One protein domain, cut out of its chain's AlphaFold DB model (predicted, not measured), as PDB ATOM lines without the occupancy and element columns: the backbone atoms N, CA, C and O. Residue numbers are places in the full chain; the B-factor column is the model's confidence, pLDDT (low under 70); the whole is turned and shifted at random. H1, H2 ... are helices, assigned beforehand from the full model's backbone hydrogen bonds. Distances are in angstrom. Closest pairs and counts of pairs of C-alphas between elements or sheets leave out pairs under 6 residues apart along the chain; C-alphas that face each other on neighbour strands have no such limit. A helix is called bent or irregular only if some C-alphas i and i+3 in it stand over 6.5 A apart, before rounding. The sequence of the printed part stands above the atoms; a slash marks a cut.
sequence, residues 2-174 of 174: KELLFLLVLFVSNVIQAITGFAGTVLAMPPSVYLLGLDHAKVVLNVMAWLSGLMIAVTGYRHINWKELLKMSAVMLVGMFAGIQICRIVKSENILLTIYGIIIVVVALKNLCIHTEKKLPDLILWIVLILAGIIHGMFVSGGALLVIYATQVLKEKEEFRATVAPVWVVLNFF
ATOM      1  N   LYS A   2     154.996 196.031 159.065       76.69
ATOM      2  CA  LYS A   2     154.481 194.749 159.596       76.69
ATOM      3  C   LYS A   2     154.783 194.530 161.088       76.69
ATOM      4  O   LYS A   2     153.905 194.096 161.818       76.69
ATOM      5  N   GLU A   3     155.973 194.914 161.547       78.25
ATOM      6  CA  GLU A   3     156.370 194.822 162.964       78.25
ATOM      7  C   GLU A   3     155.550 195.741 163.878       78.25
ATOM      8  O   GLU A   3     155.128 195.327 164.951       78.25
ATOM      9  N   LEU A   4     155.257 196.968 163.436       84.31
ATOM     10  CA  LEU A   4     154.422 197.908 164.190       84.31
ATOM     11  C   LEU A   4     152.984 197.379 164.332       84.31
ATOM     12  O   LEU A   4     152.403 197.442 165.410       84.31
ATOM     13  N   LEU A   5     152.432 196.817 163.249       83.88
ATOM     14  CA  LEU A   5     151.122 196.159 163.257       83.88
ATOM     15  C   LEU A   5     151.112 194.946 164.192       83.88
ATOM     16  O   LEU A   5     150.172 194.777 164.961       83.88
ATOM     17  N   PHE A   6     152.172 194.137 164.162       82.88
ATOM     18  CA  PHE A   6     152.328 192.997 165.058       82.88
ATOM     19  C   PHE A   6     152.373 193.426 166.528       82.88
ATOM     20  O   PHE A   6     151.628 192.882 167.339       82.88
ATOM     21  N   LEU A   7     153.178 194.436 166.869       84.44
ATOM     22  CA  LEU A   7     153.261 194.977 168.228       84.44
ATOM     23  C   LEU A   7     151.921 195.549 168.701       84.44
ATOM     24  O   LEU A   7     151.543 195.338 169.851       84.44
ATOM     25  N   LEU A   8     151.177 196.220 167.819       87.62
ATOM     26  CA  LEU A   8     149.848 196.743 168.132       87.62
ATOM     27  C   LEU A   8     148.852 195.611 168.411       87.62
ATOM     28  O   LEU A   8     148.145 195.651 169.416       87.62
ATOM     29  N   VAL A   9     148.831 194.581 167.564       86.56
ATOM     30  CA  VAL A   9     148.009 193.377 167.759       86.56
ATOM     31  C   VAL A   9     148.353 192.690 169.079       86.56
ATOM     32  O   VAL A   9     147.450 192.352 169.847       86.56
ATOM     33  N   LEU A  10     149.644 192.515 169.366       86.19
ATOM     34  CA  LEU A  10     150.131 191.944 170.619       86.19
ATOM     35  C   LEU A  10     149.679 192.765 171.822       86.19
ATOM     36  O   LEU A  10     149.191 192.205 172.800       86.19
ATOM     37  N   PHE A  11     149.831 194.085 171.753       87.31
ATOM     38  CA  PHE A  11     149.454 194.983 172.833       87.31
ATOM     39  C   PHE A  11     147.950 194.913 173.111       87.31
ATOM     40  O   PHE A  11     147.555 194.623 174.236       87.31
ATOM     41  N   VAL A  12     147.112 195.084 172.083       88.81
ATOM     42  CA  VAL A  12     145.647 195.020 172.216       88.81
ATOM     43  C   VAL A  12     145.207 193.667 172.768       88.81
ATOM     44  O   VAL A  12     144.389 193.607 173.685       88.81
ATOM     45  N   SER A  13     145.785 192.577 172.266       86.81
ATOM     46  CA  SER A  13     145.438 191.231 172.719       86.81
ATOM     47  C   SER A  13     145.833 190.990 174.180       86.81
ATOM     48  O   SER A  13     145.046 190.428 174.939       86.81
ATOM     49  N   ASN A  14     147.007 191.465 174.609       86.31
ATOM     50  CA  ASN A  14     147.440 191.370 176.007       86.31
ATOM     51  C   ASN A  14     146.618 192.270 176.941       86.31
ATOM     52  O   ASN A  14     146.336 191.873 178.068       86.31
ATOM     53  N   VAL A  15     146.180 193.447 176.483       86.75
ATOM     54  CA  VAL A  15     145.249 194.298 177.245       86.75
ATOM     55  C   VAL A  15     143.919 193.576 177.448       86.75
ATOM     56  O   VAL A  15     143.416 193.524 178.569       86.75
ATOM     57  N   ILE A  16     143.374 192.958 176.396       86.31
ATOM     58  CA  ILE A  16     142.157 192.147 176.509       86.31
ATOM     59  C   ILE A  16     142.384 191.001 177.497       86.31
ATOM     60  O   ILE A  16     141.563 190.817 178.392       86.31
ATOM     61  N   GLN A  17     143.518 190.298 177.409       83.81
ATOM     62  CA  GLN A  17     143.875 189.232 178.348       83.81
ATOM     63  C   GLN A  17     143.973 189.715 179.796       83.81
ATOM     64  O   GLN A  17     143.517 189.012 180.692       83.81
ATOM     65  N   ALA A  18     144.524 190.903 180.044       81.19
ATOM     66  CA  ALA A  18     144.586 191.482 181.383       81.19
ATOM     67  C   ALA A  18     143.186 191.780 181.949       81.19
ATOM     68  O   ALA A  18     142.935 191.571 183.137       81.19
ATOM     69  N   ILE A  19     142.255 192.227 181.100       83.69
ATOM     70  CA  ILE A  19     140.878 192.536 181.503       83.69
ATOM     71  C   ILE A  19     140.084 191.251 181.769       83.69
ATOM     72  O   ILE A  19     139.435 191.134 182.811       83.69
ATOM     73  N   THR A  20     140.125 190.290 180.845       79.94
ATOM     74  CA  THR A  20     139.257 189.100 180.854       79.94
ATOM     75  C   THR A  20     139.882 187.883 181.542       79.94
ATOM     76  O   THR A  20     139.159 186.969 181.927       79.94
ATOM     77  N   GLY A  21     141.209 187.836 181.693       74.25
ATOM     78  CA  GLY A  21     141.960 186.661 182.157       74.25
ATOM     79  C   GLY A  21     142.218 185.596 181.089       74.25
ATOM     80  O   GLY A  21     142.846 184.576 181.378       74.25
ATOM     81  N   PHE A  22     141.733 185.797 179.859       72.75
ATOM     82  CA  PHE A  22     141.881 184.856 178.745       72.75
ATOM     83  C   PHE A  22     141.809 185.584 177.388       72.75
ATOM     84  O   PHE A  22     141.647 186.790 177.324       72.75
ATOM     85  N   ALA A  23     141.914 184.866 176.272       73.25
ATOM     86  CA  ALA A  23     141.754 185.381 174.900       73.25
ATOM     87  C   ALA A  23     142.941 186.128 174.276       73.25
ATOM     88  O   ALA A  23     142.928 186.281 173.058       73.25
ATOM     89  N   GLY A  24     143.983 186.507 175.022       80.31
ATOM     90  CA  GLY A  24     145.143 187.184 174.425       80.31
ATOM     91  C   GLY A  24     145.770 186.396 173.279       80.31
ATOM     92  O   GLY A  24     145.839 186.882 172.153       80.31
ATOM     93  N   THR A  25     146.121 185.130 173.503       78.44
ATOM     94  CA  THR A  25     146.681 184.291 172.428       78.44
ATOM     95  C   THR A  25     145.673 183.982 171.330       78.44
ATOM     96  O   THR A  25     146.031 183.996 170.161       78.44
ATOM     97  N   VAL A  26     144.404 183.754 171.677       79.12
ATOM     98  CA  VAL A  26     143.340 183.437 170.708       79.12
ATOM     99  C   VAL A  26     143.155 184.571 169.699       79.12
ATOM    100  O   VAL A  26     143.010 184.312 168.508       79.12
ATOM    101  N   LEU A  27     143.186 185.822 170.164       81.88
ATOM    102  CA  LEU A  27     143.045 187.002 169.312       81.88
ATOM    103  C   LEU A  27     144.332 187.323 168.555       81.88
ATOM    104  O   LEU A  27     144.279 187.712 167.388       81.88
ATOM    105  N   ALA A  28     145.487 187.132 169.193       82.94
ATOM    106  CA  ALA A  28     146.763 187.458 168.582       82.94
ATOM    107  C   ALA A  28     147.211 186.422 167.541       82.94
ATOM    108  O   ALA A  28     147.926 186.788 166.609       82.94
ATOM    109  N   MET A  29     146.806 185.153 167.658       81.56
ATOM    110  CA  MET A  29     147.313 184.057 166.824       81.56
ATOM    111  C   MET A  29     147.059 184.271 165.320       81.56
ATOM    112  O   MET A  29     148.045 184.325 164.586       81.56
ATOM    113  N   PRO A  30     145.821 184.473 164.819       81.81
ATOM    114  CA  PRO A  30     145.594 184.631 163.376       81.81
ATOM    115  C   PRO A  30     146.384 185.782 162.712       81.81
ATOM    116  O   PRO A  30     147.077 185.529 161.722       81.81
ATOM    117  N   PRO A  31     146.365 187.026 163.237       82.56
ATOM    118  CA  PRO A  31     147.164 188.109 162.669       82.56
ATOM    119  C   PRO A  31     148.674 187.891 162.843       82.56
ATOM    120  O   PRO A  31     149.440 188.245 161.950       82.56
ATOM    121  N   SER A  32     149.122 187.273 163.940       81.62
ATOM    122  CA  SER A  32     150.551 186.995 164.154       81.62
ATOM    123  C   SER A  32     151.084 185.962 163.166       81.62
ATOM    124  O   SER A  32     152.166 186.154 162.619       81.62
ATOM    125  N   VAL A  33     150.313 184.909 162.877       82.19
ATOM    126  CA  VAL A  33     150.667 183.900 161.863       82.19
ATOM    127  C   VAL A  33     150.773 184.543 160.481       82.19
ATOM    128  O   VAL A  33     151.726 184.272 159.756       82.19
ATOM    129  N   TYR A  34     149.849 185.442 160.134       81.25
ATOM    130  CA  TYR A  34     149.887 186.159 158.858       81.25
ATOM    131  C   TYR A  34     151.106 187.091 158.726       81.25
ATOM    132  O   TYR A  34     151.647 187.262 157.633       81.25
ATOM    133  N   LEU A  35     151.547 187.705 159.829       79.94
ATOM    134  CA  LEU A  35     152.635 188.686 159.820       79.94
ATOM    135  C   LEU A  35     154.032 188.063 159.958       79.94
ATOM    136  O   LEU A  35     154.959 188.565 159.323       79.94
ATOM    137  N   LEU A  36     154.184 187.015 160.775       77.06
ATOM    138  CA  LEU A  36     155.479 186.445 161.179       77.06
ATOM    139  C   LEU A  36     155.680 184.973 160.792       77.06
ATOM    140  O   LEU A  36     156.784 184.455 160.942       77.06
ATOM    141  N   GLY A  37     154.642 184.291 160.307       77.56
ATOM    142  CA  GLY A  37     154.659 182.839 160.139       77.56
ATOM    143  C   GLY A  37     154.340 182.095 161.438       77.56
ATOM    144  O   GLY A  37     154.385 182.650 162.540       77.56
ATOM    145  N   LEU A  38     153.965 180.823 161.300       74.44
ATOM    146  CA  LEU A  38     153.391 180.025 162.384       74.44
ATOM    147  C   LEU A  38     154.361 179.813 163.554       74.44
ATOM    148  O   LEU A  38     153.965 179.986 164.707       74.44
ATOM    149  N   ASP A  39     155.619 179.486 163.270       74.56
ATOM    150  CA  ASP A  39     156.602 179.145 164.303       74.56
ATOM    151  C   ASP A  39     157.003 180.360 165.147       74.56
ATOM    152  O   ASP A  39     156.971 180.309 166.377       74.56
ATOM    153  N   HIS A  40     157.300 181.490 164.500       77.69
ATOM    154  CA  HIS A  40     157.650 182.726 165.202       77.69
ATOM    155  C   HIS A  40     156.469 183.286 166.000       77.69
ATOM    156  O   HIS A  40     156.649 183.709 167.143       77.69
ATOM    157  N   ALA A  41     155.256 183.244 165.437       79.31
ATOM    158  CA  ALA A  41     154.050 183.658 166.144       79.31
ATOM    159  C   ALA A  41     153.832 182.823 167.411       79.31
ATOM    160  O   ALA A  41     153.620 183.388 168.482       79.31
ATOM    161  N   LYS A  42     153.946 181.492 167.316       77.06
ATOM    162  CA  LYS A  42     153.791 180.591 168.466       77.06
ATOM    163  C   LYS A  42     154.741 180.952 169.601       77.06
ATOM    164  O   LYS A  42     154.276 181.146 170.717       77.06
ATOM    165  N   VAL A  43     156.038 181.096 169.319       81.50
ATOM    166  CA  VAL A  43     157.045 181.385 170.356       81.50
ATOM    167  C   VAL A  43     156.747 182.706 171.065       81.50
ATOM    168  O   VAL A  43     156.707 182.749 172.294       81.50
ATOM    169  N   VAL A  44     156.493 183.781 170.311       82.31
ATOM    170  CA  VAL A  44     156.269 185.103 170.912       82.31
ATOM    171  C   VAL A  44     154.973 185.134 171.720       82.31
ATOM    172  O   VAL A  44     154.955 185.656 172.836       82.31
ATOM    173  N   LEU A  45     153.892 184.557 171.189       81.56
ATOM    174  CA  LEU A  45     152.613 184.514 171.895       81.56
ATOM    175  C   LEU A  45     152.682 183.654 173.152       81.56
ATOM    176  O   LEU A  45     152.097 184.041 174.158       81.56
ATOM    177  N   ASN A  46     153.431 182.551 173.120       83.75
ATOM    178  CA  ASN A  46     153.623 181.687 174.278       83.75
ATOM    179  C   ASN A  46     154.300 182.442 175.433       83.75
ATOM    180  O   ASN A  46     153.783 182.483 176.548       83.75
ATOM    181  N   VAL A  47     155.408 183.136 175.142       84.19
ATOM    182  CA  VAL A  47     156.145 183.939 176.134       84.19
ATOM    183  C   VAL A  47     155.278 185.069 176.692       84.19
ATOM    184  O   VAL A  47     155.218 185.270 177.906       84.19
ATOM    185  N   MET A  48     154.564 185.790 175.825       83.50
ATOM    186  CA  MET A  48     153.692 186.891 176.246       83.50
ATOM    187  C   MET A  48     152.513 186.406 177.094       83.50
ATOM    188  O   MET A  48     152.162 187.037 178.094       83.50
ATOM    189  N   ALA A  49     151.927 185.265 176.738       80.38
ATOM    190  CA  ALA A  49     150.846 184.651 177.495       80.38
ATOM    191  C   ALA A  49     151.310 184.148 178.862       80.38
ATOM    192  O   ALA A  49     150.570 184.265 179.836       80.38
ATOM    193  N   TRP A  50     152.535 183.628 178.943       84.62
ATOM    194  CA  TRP A  50     153.144 183.208 180.197       84.62
ATOM    195  C   TRP A  50     153.397 184.401 181.126       84.62
ATOM    196  O   TRP A  50     152.964 184.384 182.276       84.62
ATOM    197  N   LEU A  51     154.001 185.480 180.613       85.12
ATOM    198  CA  LEU A  51     154.261 186.702 181.383       85.12
ATOM    199  C   LEU A  51     152.970 187.371 181.875       85.12
ATOM    200  O   LEU A  51     152.845 187.694 183.056       85.12
ATOM    201  N   SER A  52     151.995 187.560 180.983       80.56
ATOM    202  CA  SER A  52     150.706 188.163 181.341       80.56
ATOM    203  C   SER A  52     149.903 187.268 182.286       80.56
ATOM    204  O   SER A  52     149.365 187.756 183.279       80.56
ATOM    205  N   GLY A  53     149.873 185.955 182.038       79.50
ATOM    206  CA  GLY A  53     149.249 184.976 182.923       79.50
ATOM    207  C   GLY A  53     149.854 185.006 184.325       79.50
ATOM    208  O   GLY A  53     149.113 185.006 185.307       79.50
ATOM    209  N   LEU A  54     151.183 185.112 184.427       83.62
ATOM    210  CA  LEU A  54     151.894 185.168 185.703       83.62
ATOM    211  C   LEU A  54     151.572 186.458 186.456       83.62
ATOM    212  O   LEU A  54     151.278 186.418 187.648       83.62
ATOM    213  N   MET A  55     151.558 187.595 185.761       82.12
ATOM    214  CA  MET A  55     151.201 188.882 186.356       82.12
ATOM    215  C   MET A  55     149.772 188.871 186.924       82.12
ATOM    216  O   MET A  55     149.545 189.319 188.051       82.12
ATOM    217  N   ILE A  56     148.811 188.317 186.178       79.31
ATOM    218  CA  ILE A  56     147.414 188.188 186.621       79.31
ATOM    219  C   ILE A  56     147.298 187.184 187.779       79.31
ATOM    220  O   ILE A  56     146.568 187.431 188.736       79.31
ATOM    221  N   ALA A  57     148.049 186.080 187.740       80.00
ATOM    222  CA  ALA A  57     148.080 185.087 188.813       80.00
ATOM    223  C   ALA A  57     148.600 185.681 190.131       80.00
ATOM    224  O   ALA A  57     147.995 185.482 191.182       80.00
ATOM    225  N   VAL A  58     149.691 186.452 190.074       79.31
ATOM    226  CA  VAL A  58     150.293 187.103 191.247       79.31
ATOM    227  C   VAL A  58     149.382 188.193 191.805       79.31
ATOM    228  O   VAL A  58     149.239 188.306 193.016       79.31
ATOM    229  N   THR A  59     148.725 188.979 190.950       77.25
ATOM    230  CA  THR A  59     147.798 190.034 191.401       77.25
ATOM    231  C   THR A  59     146.466 189.481 191.919       77.25
ATOM    232  O   THR A  59     145.869 190.070 192.817       77.25
ATOM    233  N   GLY A  60     146.012 188.337 191.400       75.88
ATOM    234  CA  GLY A  60     144.741 187.697 191.745       75.88
ATOM    235  C   GLY A  60     144.833 186.526 192.728       75.88
ATOM    236  O   GLY A  60     143.817 185.872 192.959       75.88
ATOM    237  N   TYR A  61     146.006 186.249 193.314       76.50
ATOM    238  CA  TYR A  61     146.294 184.986 194.019       76.50
ATOM    239  C   TYR A  61     145.289 184.605 195.119       76.50
ATOM    240  O   TYR A  61     145.058 183.425 195.383       76.50
ATOM    241  N   ARG A  62     144.671 185.604 195.758       74.56
ATOM    242  CA  ARG A  62     143.736 185.417 196.874       74.56
ATOM    243  C   ARG A  62     142.371 184.861 196.448       74.56
ATOM    244  O   ARG A  62     141.690 184.274 197.280       74.56
ATOM    245  N   HIS A  63     142.001 185.008 195.175       81.69
ATOM    246  CA  HIS A  63     140.722 184.556 194.613       81.69
ATOM    247  C   HIS A  63     140.873 183.314 193.719       81.69
ATOM    248  O   HIS A  63     139.974 182.985 192.951       81.69
ATOM    249  N   ILE A  64     142.019 182.629 193.784       82.31
ATOM    250  CA  ILE A  64     142.275 181.436 192.974       82.31
ATOM    251  C   ILE A  64     141.518 180.234 193.539       82.31
ATOM    252  O   ILE A  64     141.752 179.804 194.673       82.31
ATOM    253  N   ASN A  65     140.696 179.607 192.698       86.50
ATOM    254  CA  ASN A  65     140.131 178.299 192.990       86.50
ATOM    255  C   ASN A  65     141.118 177.190 192.608       86.50
ATOM    256  O   ASN A  65     141.130 176.680 191.489       86.50
ATOM    257  N   TRP A  66     141.959 176.799 193.565       84.62
ATOM    258  CA  TRP A  66     143.023 175.813 193.351       84.62
ATOM    259  C   TRP A  66     142.526 174.450 192.859       84.62
ATOM    260  O   TRP A  66     143.230 173.785 192.099       84.62
ATOM    261  N   LYS A  67     141.313 174.034 193.253       87.00
ATOM    262  CA  LYS A  67     140.735 172.754 192.818       87.00
ATOM    263  C   LYS A  67     140.442 172.773 191.321       87.00
ATOM    264  O   LYS A  67     140.854 171.863 190.604       87.00
ATOM    265  N   GLU A  68     139.775 173.823 190.852       87.94
ATOM    266  CA  GLU A  68     139.439 173.970 189.436       87.94
ATOM    267  C   GLU A  68     140.668 174.303 188.591       87.94
ATOM    268  O   GLU A  68     140.827 173.738 187.513       87.94
ATOM    269  N   LEU A  69     141.596 175.120 189.095       87.31
ATOM    270  CA  LEU A  69     142.873 175.385 188.430       87.31
ATOM    271  C   LEU A  69     143.663 174.100 188.175       87.31
ATOM    272  O   LEU A  69     144.131 173.883 187.055       87.31
ATOM    273  N   LEU A  70     143.797 173.237 189.187       88.19
ATOM    274  CA  LEU A  70     144.550 171.991 189.055       88.19
ATOM    275  C   LEU A  70     143.852 171.032 188.088       88.19
ATOM    276  O   LEU A  70     144.507 170.435 187.237       88.19
ATOM    277  N   LYS A  71     142.523 170.926 188.174       90.06
ATOM    278  CA  LYS A  71     141.711 170.100 187.274       90.06
ATOM    279  C   LYS A  71     141.819 170.566 185.822       90.06
ATOM    280  O   LYS A  71     142.105 169.754 184.946       90.06
ATOM    281  N   MET A  72     141.638 171.865 185.571       88.50
ATOM    282  CA  MET A  72     141.764 172.457 184.238       88.50
ATOM    283  C   MET A  72     143.165 172.232 183.675       88.50
ATOM    284  O   MET A  72     143.300 171.695 182.579       88.50
ATOM    285  N   SER A  73     144.201 172.554 184.453       87.75
ATOM    286  CA  SER A  73     145.594 172.411 184.020       87.75
ATOM    287  C   SER A  73     145.963 170.954 183.735       87.75
ATOM    288  O   SER A  73     146.514 170.667 182.680       87.75
ATOM    289  N   ALA A  74     145.614 170.014 184.620       90.06
ATOM    290  CA  ALA A  74     145.946 168.601 184.446       90.06
ATOM    291  C   ALA A  74     145.273 167.993 183.205       90.06
ATOM    292  O   ALA A  74     145.932 167.332 182.403       90.06
ATOM    293  N   VAL A  75     143.976 168.245 183.011       91.12
ATOM    294  CA  VAL A  75     143.238 167.719 181.850       91.12
ATOM    295  C   VAL A  75     143.739 168.351 180.556       91.12
ATOM    296  O   VAL A  75     143.941 167.651 179.562       91.12
ATOM    297  N   MET A  76     143.982 169.664 180.566       89.69
ATOM    298  CA  MET A  76     144.499 170.356 179.392       89.69
ATOM    299  C   MET A  76     145.925 169.934 179.046       89.69
ATOM    300  O   MET A  76     146.206 169.809 177.862       89.69
ATOM    301  N   LEU A  77     146.790 169.645 180.025       89.19
ATOM    302  CA  LEU A  77     148.137 169.107 179.784       89.19
ATOM    303  C   LEU A  77     148.084 167.747 179.080       89.19
ATOM    304  O   LEU A  77     148.808 167.518 178.111       89.19
ATOM    305  N   VAL A  78     147.186 166.856 179.514       90.06
ATOM    306  CA  VAL A  78     146.983 165.553 178.858       90.06
ATOM    307  C   VAL A  78     146.482 165.740 177.422       90.06
ATOM    308  O   VAL A  78     147.005 165.117 176.495       90.06
ATOM    309  N   GLY A  79     145.511 166.635 177.210       87.38
ATOM    310  CA  GLY A  79     145.023 166.971 175.868       87.38
ATOM    311  C   GLY A  79     146.105 167.605 174.988       87.38
ATOM    312  O   GLY A  79     146.232 167.260 173.815       87.38
ATOM    313  N   MET A  80     146.925 168.485 175.557       87.56
ATOM    314  CA  MET A  80     148.034 169.156 174.882       87.56
ATOM    315  C   MET A  80     149.079 168.157 174.400       87.56
ATOM    316  O   MET A  80     149.500 168.245 173.248       87.56
ATOM    317  N   PHE A  81     149.429 167.159 175.216       86.88
ATOM    318  CA  PHE A  81     150.324 166.087 174.787       86.88
ATOM    319  C   PHE A  81     149.787 165.378 173.535       86.88
ATOM    320  O   PHE A  81     150.520 165.214 172.561       86.88
ATOM    321  N   ALA A  82     148.493 165.038 173.509       86.81
ATOM    322  CA  ALA A  82     147.859 164.454 172.329       86.81
ATOM    323  C   ALA A  82     147.879 165.409 171.118       86.81
ATOM    324  O   ALA A  82     148.234 164.992 170.014       86.81
ATOM    325  N   GLY A  83     147.573 166.696 171.320       83.75
ATOM    326  CA  GLY A  83     147.621 167.724 170.273       83.75
ATOM    327  C   GLY A  83     149.009 167.887 169.646       83.75
ATOM    328  O   GLY A  83     149.135 167.951 168.423       83.75
ATOM    329  N   ILE A  84     150.065 167.866 170.464       82.31
ATOM    330  CA  ILE A  84     151.456 167.936 170.001       82.31
ATOM    331  C   ILE A  84     151.814 166.705 169.160       82.31
ATOM    332  O   ILE A  84     152.432 166.848 168.104       82.31
ATOM    333  N   GLN A  85     151.404 165.497 169.567       82.75
ATOM    334  CA  GLN A  85     151.646 164.296 168.753       82.75
ATOM    335  C   GLN A  85     150.908 164.360 167.408       82.75
ATOM    336  O   GLN A  85     151.484 163.996 166.383       82.75
ATOM    337  N   ILE A  86     149.677 164.883 167.381       80.50
ATOM    338  CA  ILE A  86     148.926 165.088 166.132       80.50
ATOM    339  C   ILE A  86     149.684 166.043 165.202       80.50
ATOM    340  O   ILE A  86     149.847 165.727 164.024       80.50
ATOM    341  N   CYS A  87     150.224 167.152 165.721       73.12
ATOM    342  CA  CYS A  87     151.066 168.065 164.939       73.12
ATOM    343  C   CYS A  87     152.317 167.386 164.362       73.12
ATOM    344  O   CYS A  87     152.730 167.720 163.256       73.12
ATOM    345  N   ARG A  88     152.923 166.425 165.073       73.69
ATOM    346  CA  ARG A  88     154.096 165.689 164.564       73.69
ATOM    347  C   ARG A  88     153.741 164.725 163.431       73.69
ATOM    348  O   ARG A  88     154.565 164.507 162.545       73.69
ATOM    349  N   ILE A  89     152.543 164.143 163.464       76.19
ATOM    350  CA  ILE A  89     152.072 163.187 162.452       76.19
ATOM    351  C   ILE A  89     151.554 163.928 161.210       76.19
ATOM    352  O   ILE A  89     151.827 163.524 160.077       76.19
ATOM    353  N   VAL A  90     150.829 165.031 161.402       68.94
ATOM    354  CA  VAL A  90     150.232 165.817 160.317       68.94
ATOM    355  C   VAL A  90     151.229 166.869 159.828       68.94
ATOM    356  O   VAL A  90     151.249 167.996 160.306       68.94
ATOM    357  N   LYS A  91     152.028 166.521 158.812       61.16
ATOM    358  CA  LYS A  91     152.992 167.444 158.171       61.16
ATOM    359  C   LYS A  91     152.361 168.600 157.375       61.16
ATOM    360  O   LYS A  91     153.083 169.475 156.915       61.16
ATOM    361  N   SER A  92     151.045 168.597 157.155       67.19
ATOM    362  CA  SER A  92     150.382 169.593 156.305       67.19
ATOM    363  C   SER A  92     149.803 170.740 157.136       67.19
ATOM    364  O   SER A  92     148.683 170.655 157.647       67.19
ATOM    365  N   GLU A  93     150.562 171.830 157.251       65.31
ATOM    366  CA  GLU A  93     150.183 173.043 157.994       65.31
ATOM    367  C   GLU A  93     148.853 173.646 157.518       65.31
ATOM    368  O   GLU A  93     148.042 174.092 158.330       65.31
ATOM    369  N   ASN A  94     148.578 173.589 156.210       69.75
ATOM    370  CA  ASN A  94     147.353 174.132 155.618       69.75
ATOM    371  C   ASN A  94     146.087 173.414 156.106       69.75
ATOM    372  O   ASN A  94     145.063 174.056 156.346       69.75
ATOM    373  N   ILE A  95     146.146 172.092 156.287       73.25
ATOM    374  CA  ILE A  95     145.010 171.310 156.800       73.25
ATOM    375  C   ILE A  95     144.767 171.664 158.269       73.25
ATOM    376  O   ILE A  95     143.628 171.880 158.681       73.25
ATOM    377  N   LEU A  96     145.849 171.795 159.036       70.00
ATOM    378  CA  LEU A  96     145.825 172.157 160.450       70.00
ATOM    379  C   LEU A  96     145.173 173.536 160.647       70.00
ATOM    380  O   LEU A  96     144.195 173.664 161.383       70.00
ATOM    381  N   LEU A  97     145.651 174.550 159.919       69.06
ATOM    382  CA  LEU A  97     145.119 175.913 159.965       69.06
ATOM    383  C   LEU A  97     143.660 175.996 159.494       69.06
ATOM    384  O   LEU A  97     142.878 176.753 160.065       69.06
ATOM    385  N   THR A  98     143.267 175.190 158.504       74.94
ATOM    386  CA  THR A  98     141.871 175.131 158.038       74.94
ATOM    387  C   THR A  98     140.950 174.567 159.121       74.94
ATOM    388  O   THR A  98     139.928 175.177 159.436       74.94
ATOM    389  N   ILE A  99     141.324 173.444 159.743       74.00
ATOM    390  CA  ILE A  99     140.558 172.840 160.847       74.00
ATOM    391  C   ILE A  99     140.457 173.820 162.022       74.00
ATOM    392  O   ILE A  99     139.381 174.007 162.587       74.00
ATOM    393  N   TYR A 100     141.558 174.491 162.355       71.31
ATOM    394  CA  TYR A 100     141.593 175.513 163.394       71.31
ATOM    395  C   TYR A 100     140.632 176.670 163.130       71.31
ATOM    396  O   TYR A 100     139.835 177.021 164.002       71.31
ATOM    397  N   GLY A 101     140.675 177.226 161.916       72.94
ATOM    398  CA  GLY A 101     139.782 178.299 161.494       72.94
ATOM    399  C   GLY A 101     138.317 177.886 161.602       72.94
ATOM    400  O   GLY A 101     137.519 178.623 162.178       72.94
ATOM    401  N   ILE A 102     137.973 176.676 161.146       80.12
ATOM    402  CA  ILE A 102     136.614 176.126 161.272       80.12
ATOM    403  C   ILE A 102     136.201 176.040 162.743       80.12
ATOM    404  O   ILE A 102     135.110 176.492 163.092       80.12
ATOM    405  N   ILE A 103     137.059 175.510 163.622       72.94
ATOM    406  CA  ILE A 103     136.732 175.390 165.047       72.94
ATOM    407  C   ILE A 103     136.519 176.767 165.679       72.94
ATOM    408  O   ILE A 103     135.532 176.951 166.392       72.94
ATOM    409  N   ILE A 104     137.384 177.749 165.398       73.38
ATOM    410  CA  ILE A 104     137.199 179.120 165.894       73.38
ATOM    411  C   ILE A 104     135.872 179.692 165.414       73.38
ATOM    412  O   ILE A 104     135.129 180.231 166.229       73.38
ATOM    413  N   VAL A 105     135.560 179.571 164.122       80.38
ATOM    414  CA  VAL A 105     134.322 180.110 163.550       80.38
ATOM    415  C   VAL A 105     133.104 179.454 164.194       80.38
ATOM    416  O   VAL A 105     132.188 180.158 164.603       80.38
ATOM    417  N   VAL A 106     133.109 178.131 164.366       77.56
ATOM    418  CA  VAL A 106     132.016 177.406 165.031       77.56
ATOM    419  C   VAL A 106     131.865 177.847 166.488       77.56
ATOM    420  O   VAL A 106     130.748 178.103 166.934       77.56
ATOM    421  N   VAL A 107     132.966 177.974 167.233       71.00
ATOM    422  CA  VAL A 107     132.939 178.415 168.636       71.00
ATOM    423  C   VAL A 107     132.464 179.865 168.752       71.00
ATOM    424  O   VAL A 107     131.637 180.166 169.612       71.00
ATOM    425  N   ALA A 108     132.937 180.750 167.876       72.69
ATOM    426  CA  ALA A 108     132.535 182.150 167.830       72.69
ATOM    427  C   ALA A 108     131.052 182.296 167.464       72.69
ATOM    428  O   ALA A 108     130.326 182.989 168.170       72.69
ATOM    429  N   LEU A 109     130.580 181.594 166.427       79.38
ATOM    430  CA  LEU A 109     129.169 181.575 166.030       79.38
ATOM    431  C   LEU A 109     128.285 181.015 167.140       79.38
ATOM    432  O   LEU A 109     127.249 181.595 167.446       79.38
ATOM    433  N   LYS A 110     128.701 179.922 167.788       71.75
ATOM    434  CA  LYS A 110     127.968 179.364 168.926       71.75
ATOM    435  C   LYS A 110     127.865 180.386 170.059       71.75
ATOM    436  O   LYS A 110     126.765 180.608 170.547       71.75
ATOM    437  N   ASN A 111     128.971 181.016 170.457       67.38
ATOM    438  CA  ASN A 111     128.964 182.013 171.534       67.38
ATOM    439  C   ASN A 111     128.187 183.287 171.161       67.38
ATOM    440  O   ASN A 111     127.597 183.909 172.036       67.38
ATOM    441  N   LEU A 112     128.151 183.664 169.880       72.81
ATOM    442  CA  LEU A 112     127.417 184.838 169.408       72.81
ATOM    443  C   LEU A 112     125.906 184.569 169.295       72.81
ATOM    444  O   LEU A 112     125.095 185.371 169.753       72.81
ATOM    445  N   CYS A 113     125.519 183.434 168.709       69.56
ATOM    446  CA  CYS A 113     124.122 183.095 168.433       69.56
ATOM    447  C   CYS A 113     123.413 182.427 169.619       69.56
ATOM    448  O   CYS A 113     122.197 182.545 169.750       69.56
ATOM    449  N   ILE A 114     124.143 181.721 170.485       63.19
ATOM    450  CA  ILE A 114     123.582 180.970 171.610       63.19
ATOM    451  C   ILE A 114     124.108 181.576 172.913       63.19
ATOM    452  O   ILE A 114     125.065 181.093 173.507       63.19
ATOM    453  N   HIS A 115     123.403 182.593 173.411       57.12
ATOM    454  CA  HIS A 115     123.595 183.165 174.756       57.12
ATOM    455  C   HIS A 115     123.027 182.273 175.878       57.12
ATOM    456  O   HIS A 115     122.774 182.718 176.994       57.12
ATOM    457  N   THR A 116     122.728 181.010 175.579       49.09
ATOM    458  CA  THR A 116     121.972 180.161 176.493       49.09
ATOM    459  C   THR A 116     122.870 179.643 177.615       49.09
ATOM    460  O   THR A 116     123.658 178.723 177.407       49.09
ATOM    461  N   GLU A 117     122.668 180.167 178.828       56.84
ATOM    462  CA  GLU A 117     123.220 179.662 180.097       56.84
ATOM    463  C   GLU A 117     122.618 178.309 180.527       56.84
ATOM    464  O   GLU A 117     122.324 178.059 181.699       56.84
ATOM    465  N   LYS A 118     122.380 177.393 179.583       64.69
ATOM    466  CA  LYS A 118     122.011 176.029 179.960       64.69
ATOM    467  C   LYS A 118     123.251 175.358 180.525       64.69
ATOM    468  O   LYS A 118     124.271 175.256 179.843       64.69
ATOM    469  N   LYS A 119     123.126 174.874 181.764       69.69
ATOM    470  CA  LYS A 119     124.104 173.965 182.365       69.69
ATOM    471  C   LYS A 119     124.338 172.813 181.392       69.69
ATOM    472  O   LYS A 119     123.399 172.091 181.049       69.69
ATOM    473  N   LEU A 120     125.566 172.696 180.900       76.00
ATOM    474  CA  LEU A 120     125.969 171.551 180.104       76.00
ATOM    475  C   LEU A 120     126.104 170.348 181.048       76.00
ATOM    476  O   LEU A 120     126.485 170.521 182.205       76.00
ATOM    477  N   PRO A 121     125.797 169.130 180.578       83.69
ATOM    478  CA  PRO A 121     126.108 167.917 181.317       83.69
ATOM    479  C   PRO A 121     127.608 167.834 181.609       83.69
ATOM    480  O   PRO A 121     128.421 168.185 180.748       83.69
ATOM    481  N   ASP A 122     127.968 167.272 182.762       83.25
ATOM    482  CA  ASP A 122     129.368 167.126 183.180       83.25
ATOM    483  C   ASP A 122     130.217 166.418 182.116       83.25
ATOM    484  O   ASP A 122     131.331 166.844 181.826       83.25
ATOM    485  N   LEU A 123     129.671 165.394 181.449       84.62
ATOM    486  CA  LEU A 123     130.357 164.687 180.363       84.62
ATOM    487  C   LEU A 123     130.778 165.628 179.218       84.62
ATOM    488  O   LEU A 123     131.892 165.525 178.710       84.62
ATOM    489  N   ILE A 124     129.908 166.566 178.828       83.50
ATOM    490  CA  ILE A 124     130.207 167.526 177.758       83.50
ATOM    491  C   ILE A 124     131.292 168.502 178.218       83.50
ATOM    492  O   ILE A 124     132.182 168.830 177.438       83.50
ATOM    493  N   LEU A 125     131.262 168.924 179.484       84.19
ATOM    494  CA  LEU A 125     132.284 169.791 180.070       84.19
ATOM    495  C   LEU A 125     133.674 169.138 180.045       84.19
ATOM    496  O   LEU A 125     134.639 169.785 179.638       84.19
ATOM    497  N   TRP A 126     133.773 167.850 180.386       86.81
ATOM    498  CA  TRP A 126     135.023 167.090 180.277       86.81
ATOM    499  C   TRP A 126     135.525 166.989 178.833       86.81
ATOM    500  O   TRP A 126     136.707 167.218 178.578       86.81
ATOM    501  N   ILE A 127     134.634 166.709 177.876       85.00
ATOM    502  CA  ILE A 127     134.990 166.639 176.449       85.00
ATOM    503  C   ILE A 127     135.504 167.994 175.949       85.00
ATOM    504  O   ILE A 127     136.536 168.053 175.280       85.00
ATOM    505  N   VAL A 128     134.818 169.088 176.294       85.25
ATOM    506  CA  VAL A 128     135.220 170.451 175.916       85.25
ATOM    507  C   VAL A 128     136.587 170.800 176.501       85.25
ATOM    508  O   VAL A 128     137.402 171.396 175.801       85.25
ATOM    509  N   LEU A 129     136.870 170.395 177.742       88.00
ATOM    510  CA  LEU A 129     138.148 170.651 178.405       88.00
ATOM    511  C   LEU A 129     139.310 169.870 177.762       88.00
ATOM    512  O   LEU A 129     140.378 170.436 177.529       88.00
ATOM    513  N   ILE A 130     139.095 168.599 177.406       88.12
ATOM    514  CA  ILE A 130     140.084 167.795 176.668       88.12
ATOM    515  C   ILE A 130     140.347 168.411 175.290       88.12
ATOM    516  O   ILE A 130     141.500 168.589 174.897       88.12
ATOM    517  N   LEU A 131     139.285 168.788 174.571       84.88
ATOM    518  CA  LEU A 131     139.396 169.422 173.260       84.88
ATOM    519  C   LEU A 131     140.109 170.781 173.350       84.88
ATOM    520  O   LEU A 131     140.924 171.099 172.486       84.88
ATOM    521  N   ALA A 132     139.867 171.550 174.419       87.50
ATOM    522  CA  ALA A 132     140.604 172.776 174.709       87.50
ATOM    523  C   ALA A 132     142.108 172.502 174.831       87.50
ATOM    524  O   ALA A 132     142.898 173.212 174.215       87.50
ATOM    525  N   GLY A 133     142.498 171.451 175.560       87.56
ATOM    526  CA  GLY A 133     143.891 171.011 175.673       87.56
ATOM    527  C   GLY A 133     144.508 170.632 174.327       87.56
ATOM    528  O   GLY A 133     145.582 171.122 173.994       87.56
ATOM    529  N   ILE A 134     143.808 169.834 173.514       86.25
ATOM    530  CA  ILE A 134     144.279 169.418 172.179       86.25
ATOM    531  C   ILE A 134     144.537 170.639 171.289       86.25
ATOM    532  O   ILE A 134     145.630 170.791 170.746       86.25
ATOM    533  N   ILE A 135     143.567 171.553 171.188       83.44
ATOM    534  CA  ILE A 135     143.706 172.777 170.382       83.44
ATOM    535  C   ILE A 135     144.816 173.672 170.933       83.44
ATOM    536  O   ILE A 135     145.558 174.281 170.162       83.44
ATOM    537  N   HIS A 136     144.948 173.755 172.259       84.69
ATOM    538  CA  HIS A 136     146.025 174.510 172.880       84.69
ATOM    539  C   HIS A 136     147.401 173.910 172.565       84.69
ATOM    540  O   HIS A 136     148.289 174.654 172.181       84.69
ATOM    541  N   GLY A 137     147.572 172.589 172.589       81.81
ATOM    542  CA  GLY A 137     148.836 171.967 172.178       81.81
ATOM    543  C   GLY A 137     149.167 172.156 170.697       81.81
ATOM    544  O   GLY A 137     150.334 172.230 170.322       81.81
ATOM    545  N   MET A 138     148.154 172.276 169.837       79.19
ATOM    546  CA  MET A 138     148.362 172.472 168.399       79.19
ATOM    547  C   MET A 138     148.683 173.932 168.029       79.19
ATOM    548  O   MET A 138     149.551 174.191 167.183       79.19
ATOM    549  N   PHE A 139     147.986 174.888 168.655       74.31
ATOM    550  CA  PHE A 139     147.954 176.301 168.248       74.31
ATOM    551  C   PHE A 139     148.100 177.304 169.397       74.31
ATOM    552  O   PHE A 139     147.914 178.492 169.179       74.31
ATOM    553  N   VAL A 140     148.377 176.873 170.627       74.75
ATOM    554  CA  VAL A 140     148.517 177.757 171.806       74.75
ATOM    555  C   VAL A 140     147.250 178.603 172.060       74.75
ATOM    556  O   VAL A 140     147.267 179.688 172.640       74.75
ATOM    557  N   SER A 141     146.080 178.105 171.640       75.19
ATOM    558  CA  SER A 141     144.846 178.904 171.592       75.19
ATOM    559  C   SER A 141     143.577 178.155 172.023       75.19
ATOM    560  O   SER A 141     142.480 178.462 171.558       75.19
ATOM    561  N   GLY A 142     143.682 177.176 172.925       78.69
ATOM    562  CA  GLY A 142     142.516 176.495 173.514       78.69
ATOM    563  C   GLY A 142     141.633 177.363 174.427       78.69
ATOM    564  O   GLY A 142     140.629 176.876 174.942       78.69
ATOM    565  N   GLY A 143     141.974 178.645 174.614       81.25
ATOM    566  CA  GLY A 143     141.279 179.590 175.496       81.25
ATOM    567  C   GLY A 143     139.780 179.690 175.286       81.25
ATOM    568  O   GLY A 143     139.033 179.663 176.258       81.25
ATOM    569  N   ALA A 144     139.321 179.736 174.037       79.25
ATOM    570  CA  ALA A 144     137.898 179.889 173.746       79.25
ATOM    571  C   ALA A 144     137.050 178.709 174.259       79.25
ATOM    572  O   ALA A 144     135.938 178.917 174.738       79.25
ATOM    573  N   LEU A 145     137.578 177.480 174.199       81.88
ATOM    574  CA  LEU A 145     136.893 176.294 174.719       81.88
ATOM    575  C   LEU A 145     136.997 176.196 176.242       81.88
ATOM    576  O   LEU A 145     136.004 175.874 176.892       81.88
ATOM    577  N   LEU A 146     138.159 176.528 176.816       85.19
ATOM    578  CA  LEU A 146     138.329 176.564 178.271       85.19
ATOM    579  C   LEU A 146     137.320 177.510 178.928       85.19
ATOM    580  O   LEU A 146     136.782 177.206 179.984       85.19
ATOM    581  N   VAL A 147     137.013 178.631 178.282       84.31
ATOM    582  CA  VAL A 147     136.046 179.611 178.792       84.31
ATOM    583  C   VAL A 147     134.645 179.037 178.862       84.31
ATOM    584  O   VAL A 147     133.951 179.304 179.831       84.31
ATOM    585  N   ILE A 148     134.244 178.212 177.891       82.12
ATOM    586  CA  ILE A 148     132.941 177.532 177.926       82.12
ATOM    587  C   ILE A 148     132.841 176.635 179.164       82.12
ATOM    588  O   ILE A 148     131.765 176.528 179.740       82.12
ATOM    589  N   TYR A 149     133.940 176.001 179.581       86.06
ATOM    590  CA  TYR A 149     133.991 175.248 180.834       86.06
ATOM    591  C   TYR A 149     133.980 176.186 182.049       86.06
ATOM    592  O   TYR A 149     133.135 176.065 182.936       86.06
ATOM    593  N   ALA A 150     134.899 177.151 182.073       85.81
ATOM    594  CA  ALA A 150     135.143 178.006 183.225       85.81
ATOM    595  C   ALA A 150     133.945 178.904 183.568       85.81
ATOM    596  O   ALA A 150     133.688 179.105 184.745       85.81
ATOM    597  N   THR A 151     133.157 179.375 182.595       84.81
ATOM    598  CA  THR A 151     131.942 180.168 182.870       84.81
ATOM    599  C   THR A 151     130.809 179.349 183.490       84.81
ATOM    600  O   THR A 151     129.899 179.923 184.086       84.81
ATOM    601  N   GLN A 152     130.839 178.015 183.385       83.50
ATOM    602  CA  GLN A 152     129.841 177.156 184.033       83.50
ATOM    603  C   GLN A 152     130.191 176.817 185.475       83.50
ATOM    604  O   GLN A 152     129.287 176.597 186.285       83.50
ATOM    605  N   VAL A 153     131.486 176.772 185.782       85.06
ATOM    606  CA  VAL A 153     131.990 176.369 187.096       85.06
ATOM    607  C   VAL A 153     132.322 177.577 187.972       85.06
ATOM    608  O   VAL A 153     132.015 177.567 189.161       85.06
ATOM    609  N   LEU A 154     132.887 178.635 187.388       85.25
ATOM    610  CA  LEU A 154     133.300 179.858 188.075       85.25
ATOM    611  C   LEU A 154     132.291 180.966 187.768       85.25
ATOM    612  O   LEU A 154     132.229 181.480 186.650       85.25
ATOM    613  N   LYS A 155     131.475 181.315 188.765       81.00
ATOM    614  CA  LYS A 155     130.405 182.315 188.614       81.00
ATOM    615  C   LYS A 155     130.866 183.738 188.905       81.00
ATOM    616  O   LYS A 155     130.325 184.685 188.335       81.00
ATOM    617  N   GLU A 156     131.854 183.895 189.779       85.44
ATOM    618  CA  GLU A 156     132.401 185.200 190.124       85.44
ATOM    619  C   GLU A 156     133.467 185.632 189.116       85.44
ATOM    620  O   GLU A 156     134.360 184.867 188.760       85.44
ATOM    621  N   LYS A 157     133.402 186.889 188.660       80.44
ATOM    622  CA  LYS A 157     134.324 187.418 187.640       80.44
ATOM    623  C   LYS A 157     135.774 187.468 188.126       80.44
ATOM    624  O   LYS A 157     136.689 187.224 187.339       80.44
ATOM    625  N   GLU A 158     135.983 187.792 189.402       82.38
ATOM    626  CA  GLU A 158     137.322 187.833 189.995       82.38
ATOM    627  C   GLU A 158     137.912 186.430 190.136       82.38
ATOM    628  O   GLU A 158     139.049 186.219 189.719       82.38
ATOM    629  N   GLU A 159     137.118 185.468 190.618       84.31
ATOM    630  CA  GLU A 159     137.500 184.054 190.704       84.31
ATOM    631  C   GLU A 159     137.783 183.470 189.313       84.31
ATOM    632  O   GLU A 159     138.795 182.799 189.113       84.31
ATOM    633  N   PHE A 160     136.944 183.782 188.323       85.69
ATOM    634  CA  PHE A 160     137.134 183.371 186.933       85.69
ATOM    635  C   PHE A 160     138.478 183.857 186.387       85.69
ATOM    636  O   PHE A 160     139.297 183.053 185.937       85.69
ATOM    637  N   ARG A 161     138.749 185.165 186.471       82.31
ATOM    638  CA  ARG A 161     139.997 185.750 185.964       82.31
ATOM    639  C   ARG A 161     141.214 185.206 186.712       82.31
ATOM    640  O   ARG A 161     142.200 184.842 186.075       82.31
ATOM    641  N   ALA A 162     141.133 185.135 188.040       84.25
ATOM    642  CA  ALA A 162     142.217 184.653 188.890       84.25
ATOM    643  C   ALA A 162     142.514 183.163 188.680       84.25
ATOM    644  O   ALA A 162     143.664 182.763 188.794       84.25
ATOM    645  N   THR A 163     141.515 182.345 188.343       85.62
ATOM    646  CA  THR A 163     141.681 180.891 188.180       85.62
ATOM    647  C   THR A 163     142.051 180.499 186.750       85.62
ATOM    648  O   THR A 163     142.827 179.566 186.563       85.62
ATOM    649  N   VAL A 164     141.546 181.204 185.731       86.38
ATOM    650  CA  VAL A 164     141.838 180.902 184.317       86.38
ATOM    651  C   VAL A 164     143.218 181.411 183.902       86.38
ATOM    652  O   VAL A 164     143.926 180.719 183.173       86.38
ATOM    653  N   ALA A 165     143.647 182.585 184.372       84.75
ATOM    654  CA  ALA A 165     144.922 183.161 183.948       84.75
ATOM    655  C   ALA A 165     146.170 182.309 184.287       84.75
ATOM    656  O   ALA A 165     147.038 182.164 183.423       84.75
ATOM    657  N   PRO A 166     146.282 181.690 185.481       84.25
ATOM    658  CA  PRO A 166     147.416 180.836 185.810       84.25
ATOM    659  C   PRO A 166     147.414 179.493 185.065       84.25
ATOM    660  O   PRO A 166     148.476 178.895 184.923       84.25
ATOM    661  N   VAL A 167     146.271 179.024 184.543       85.25
ATOM    662  CA  VAL A 167     146.238 177.835 183.663       85.25
ATOM    663  C   VAL A 167     147.149 178.066 182.453       85.25
ATOM    664  O   VAL A 167     147.883 177.167 182.053       85.25
ATOM    665  N   TRP A 168     147.191 179.297 181.931       82.44
ATOM    666  CA  TRP A 168     148.109 179.677 180.855       82.44
ATOM    667  C   TRP A 168     149.569 179.615 181.283       82.44
ATOM    668  O   TRP A 168     150.401 179.195 180.497       82.44
ATOM    669  N   VAL A 169     149.896 179.993 182.517       82.88
ATOM    670  CA  VAL A 169     151.273 179.909 183.029       82.88
ATOM    671  C   VAL A 169     151.739 178.459 183.075       82.88
ATOM    672  O   VAL A 169     152.871 178.169 182.704       82.88
ATOM    673  N   VAL A 170     150.862 177.547 183.501       83.44
ATOM    674  CA  VAL A 170     151.176 176.117 183.577       83.44
ATOM    675  C   VAL A 170     151.308 175.509 182.185       83.44
ATOM    676  O   VAL A 170     152.266 174.788 181.932       83.44
ATOM    677  N   LEU A 171     150.368 175.792 181.282       81.19
ATOM    678  CA  LEU A 171     150.352 175.187 179.949       81.19
ATOM    679  C   LEU A 171     151.455 175.731 179.039       81.19
ATOM    680  O   LEU A 171     152.138 174.947 178.396       81.19
ATOM    681  N   ASN A 172     151.665 177.049 179.030       79.94
ATOM    682  CA  ASN A 172     152.650 177.712 178.166       79.94
ATOM    683  C   ASN A 172     154.102 177.523 178.641       79.94
ATOM    684  O   ASN A 172     155.032 177.973 177.975       79.94
ATOM    685  N   PHE A 173     154.309 176.907 179.809       75.50
ATOM    686  CA  PHE A 173     155.642 176.536 180.283       75.50
ATOM    687  C   PHE A 173     156.234 175.342 179.511       75.50
ATOM    688  O   PHE A 173     157.457 175.212 179.453       75.50
ATOM    689  N   PHE A 174     155.383 174.484 178.939       59.78
ATOM    690  CA  PHE A 174     155.761 173.291 178.171       59.78
ATOM    691  C   PHE A 174     155.693 173.544 176.661       59.78
ATOM    692  O   PHE A 174     156.452 172.865 175.935       59.78
TER     693      PHE A 174
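Overview. This is residues 2 to 174 of the 174 residues of the protein "Probable membrane transporter protein" of Ruminococcus sp. SR1/5 (UniProt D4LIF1). Two groups of helices stand on opposite sides of the domain: an up-and-down bundle of H1, H2 and H3 on one side, and H4 crossed by H6 on the other. H8 bridges them, packing on both H3 and H4, while H7 folds back along H6 towards the interior; H5 lies at another side with few contacts. The printed part has 173 residues with eight named helices, H1 to H8 in that order, and no named strand; the class is all helix. The whole is compact, with a radius of gyration of the C-alphas of 15.3 A, and spans 39 by 33 by 32 A.

Along the chain. Find C-alpha 2 at (154.481, 194.749, 159.596); from there H1 runs to residue 20, 26.8 A away. H2 is residues 24 to 36 and is only just irregular, with C-alphas 27 and 30 6.9 A apart. H3, residues 38 to 63, measures 34.9 A; it has a kink of 43 degrees near residue 57 and is irregular, with C-alphas 59 and 62 8.2 A apart. H4 begins at C-alpha 66, (143.023, 175.813, 193.351), and runs 34.6 A to residue 89. Next come H5, residues 93 to 113, 29.8 A; H6, residues 122 to 139, 25.5 A; and H7, residues 143 to 153. H8, residues 157 to 171, ends at C-alpha 171, (150.352, 175.187, 179.949).

Arrangement. Start with the bundle, where each helix runs against the one before. H1 and H2 form a hairpin at a shallow tilt of 8 degrees, closest at the C-alphas of Ser 13 and Gly 24, 4.4 A. H2 and H3 form another, closest at those of Ser 32 and Ala 41, 5.2 A. H8 touches H3 at a steep tilt of 45 degrees, with the C-alphas of Trp 50 and Val 169 closest at 4.7 A. H8 also touches H4, with residues 66 to 77 of H4 alone; Ser 73 and Val 167 have the closest C-alphas, 5.5 A. Look at Met 76 and Gly 133, whose C-alphas are 3.8 A apart: here H4 and H6 touch, at a steep tilt of 51 degrees. H6 and H7 form a hairpin, closest at the C-alphas of Ala 132 and Leu 145, 5.1 A. H5 only just touches H7, with 3 pairs of C-alphas within 8 A, the closest Val 107 and Ala 144 at 7.3 A. H1 and H4 are apart. Every O i to N i+4 pair is within hydrogen-bond range in H1, H4, H5 and H6; the counts are 7 of 9 in H2, 20 of 22 in H3, 5 of 7 in H7 and 7 of 11 in H8.

Size, cuts and confidence. The C-alphas farthest apart are those of Lys 2 and Pro 121, 44.7 A. The printed part has no cut and no long link; that from H5 to H6, 8 residues, is short, and the others are tight. The mean pLDDT of the printed part is 80.3; residues 90 to 94, 97, 111, 113 to 119 and 174 are under 70.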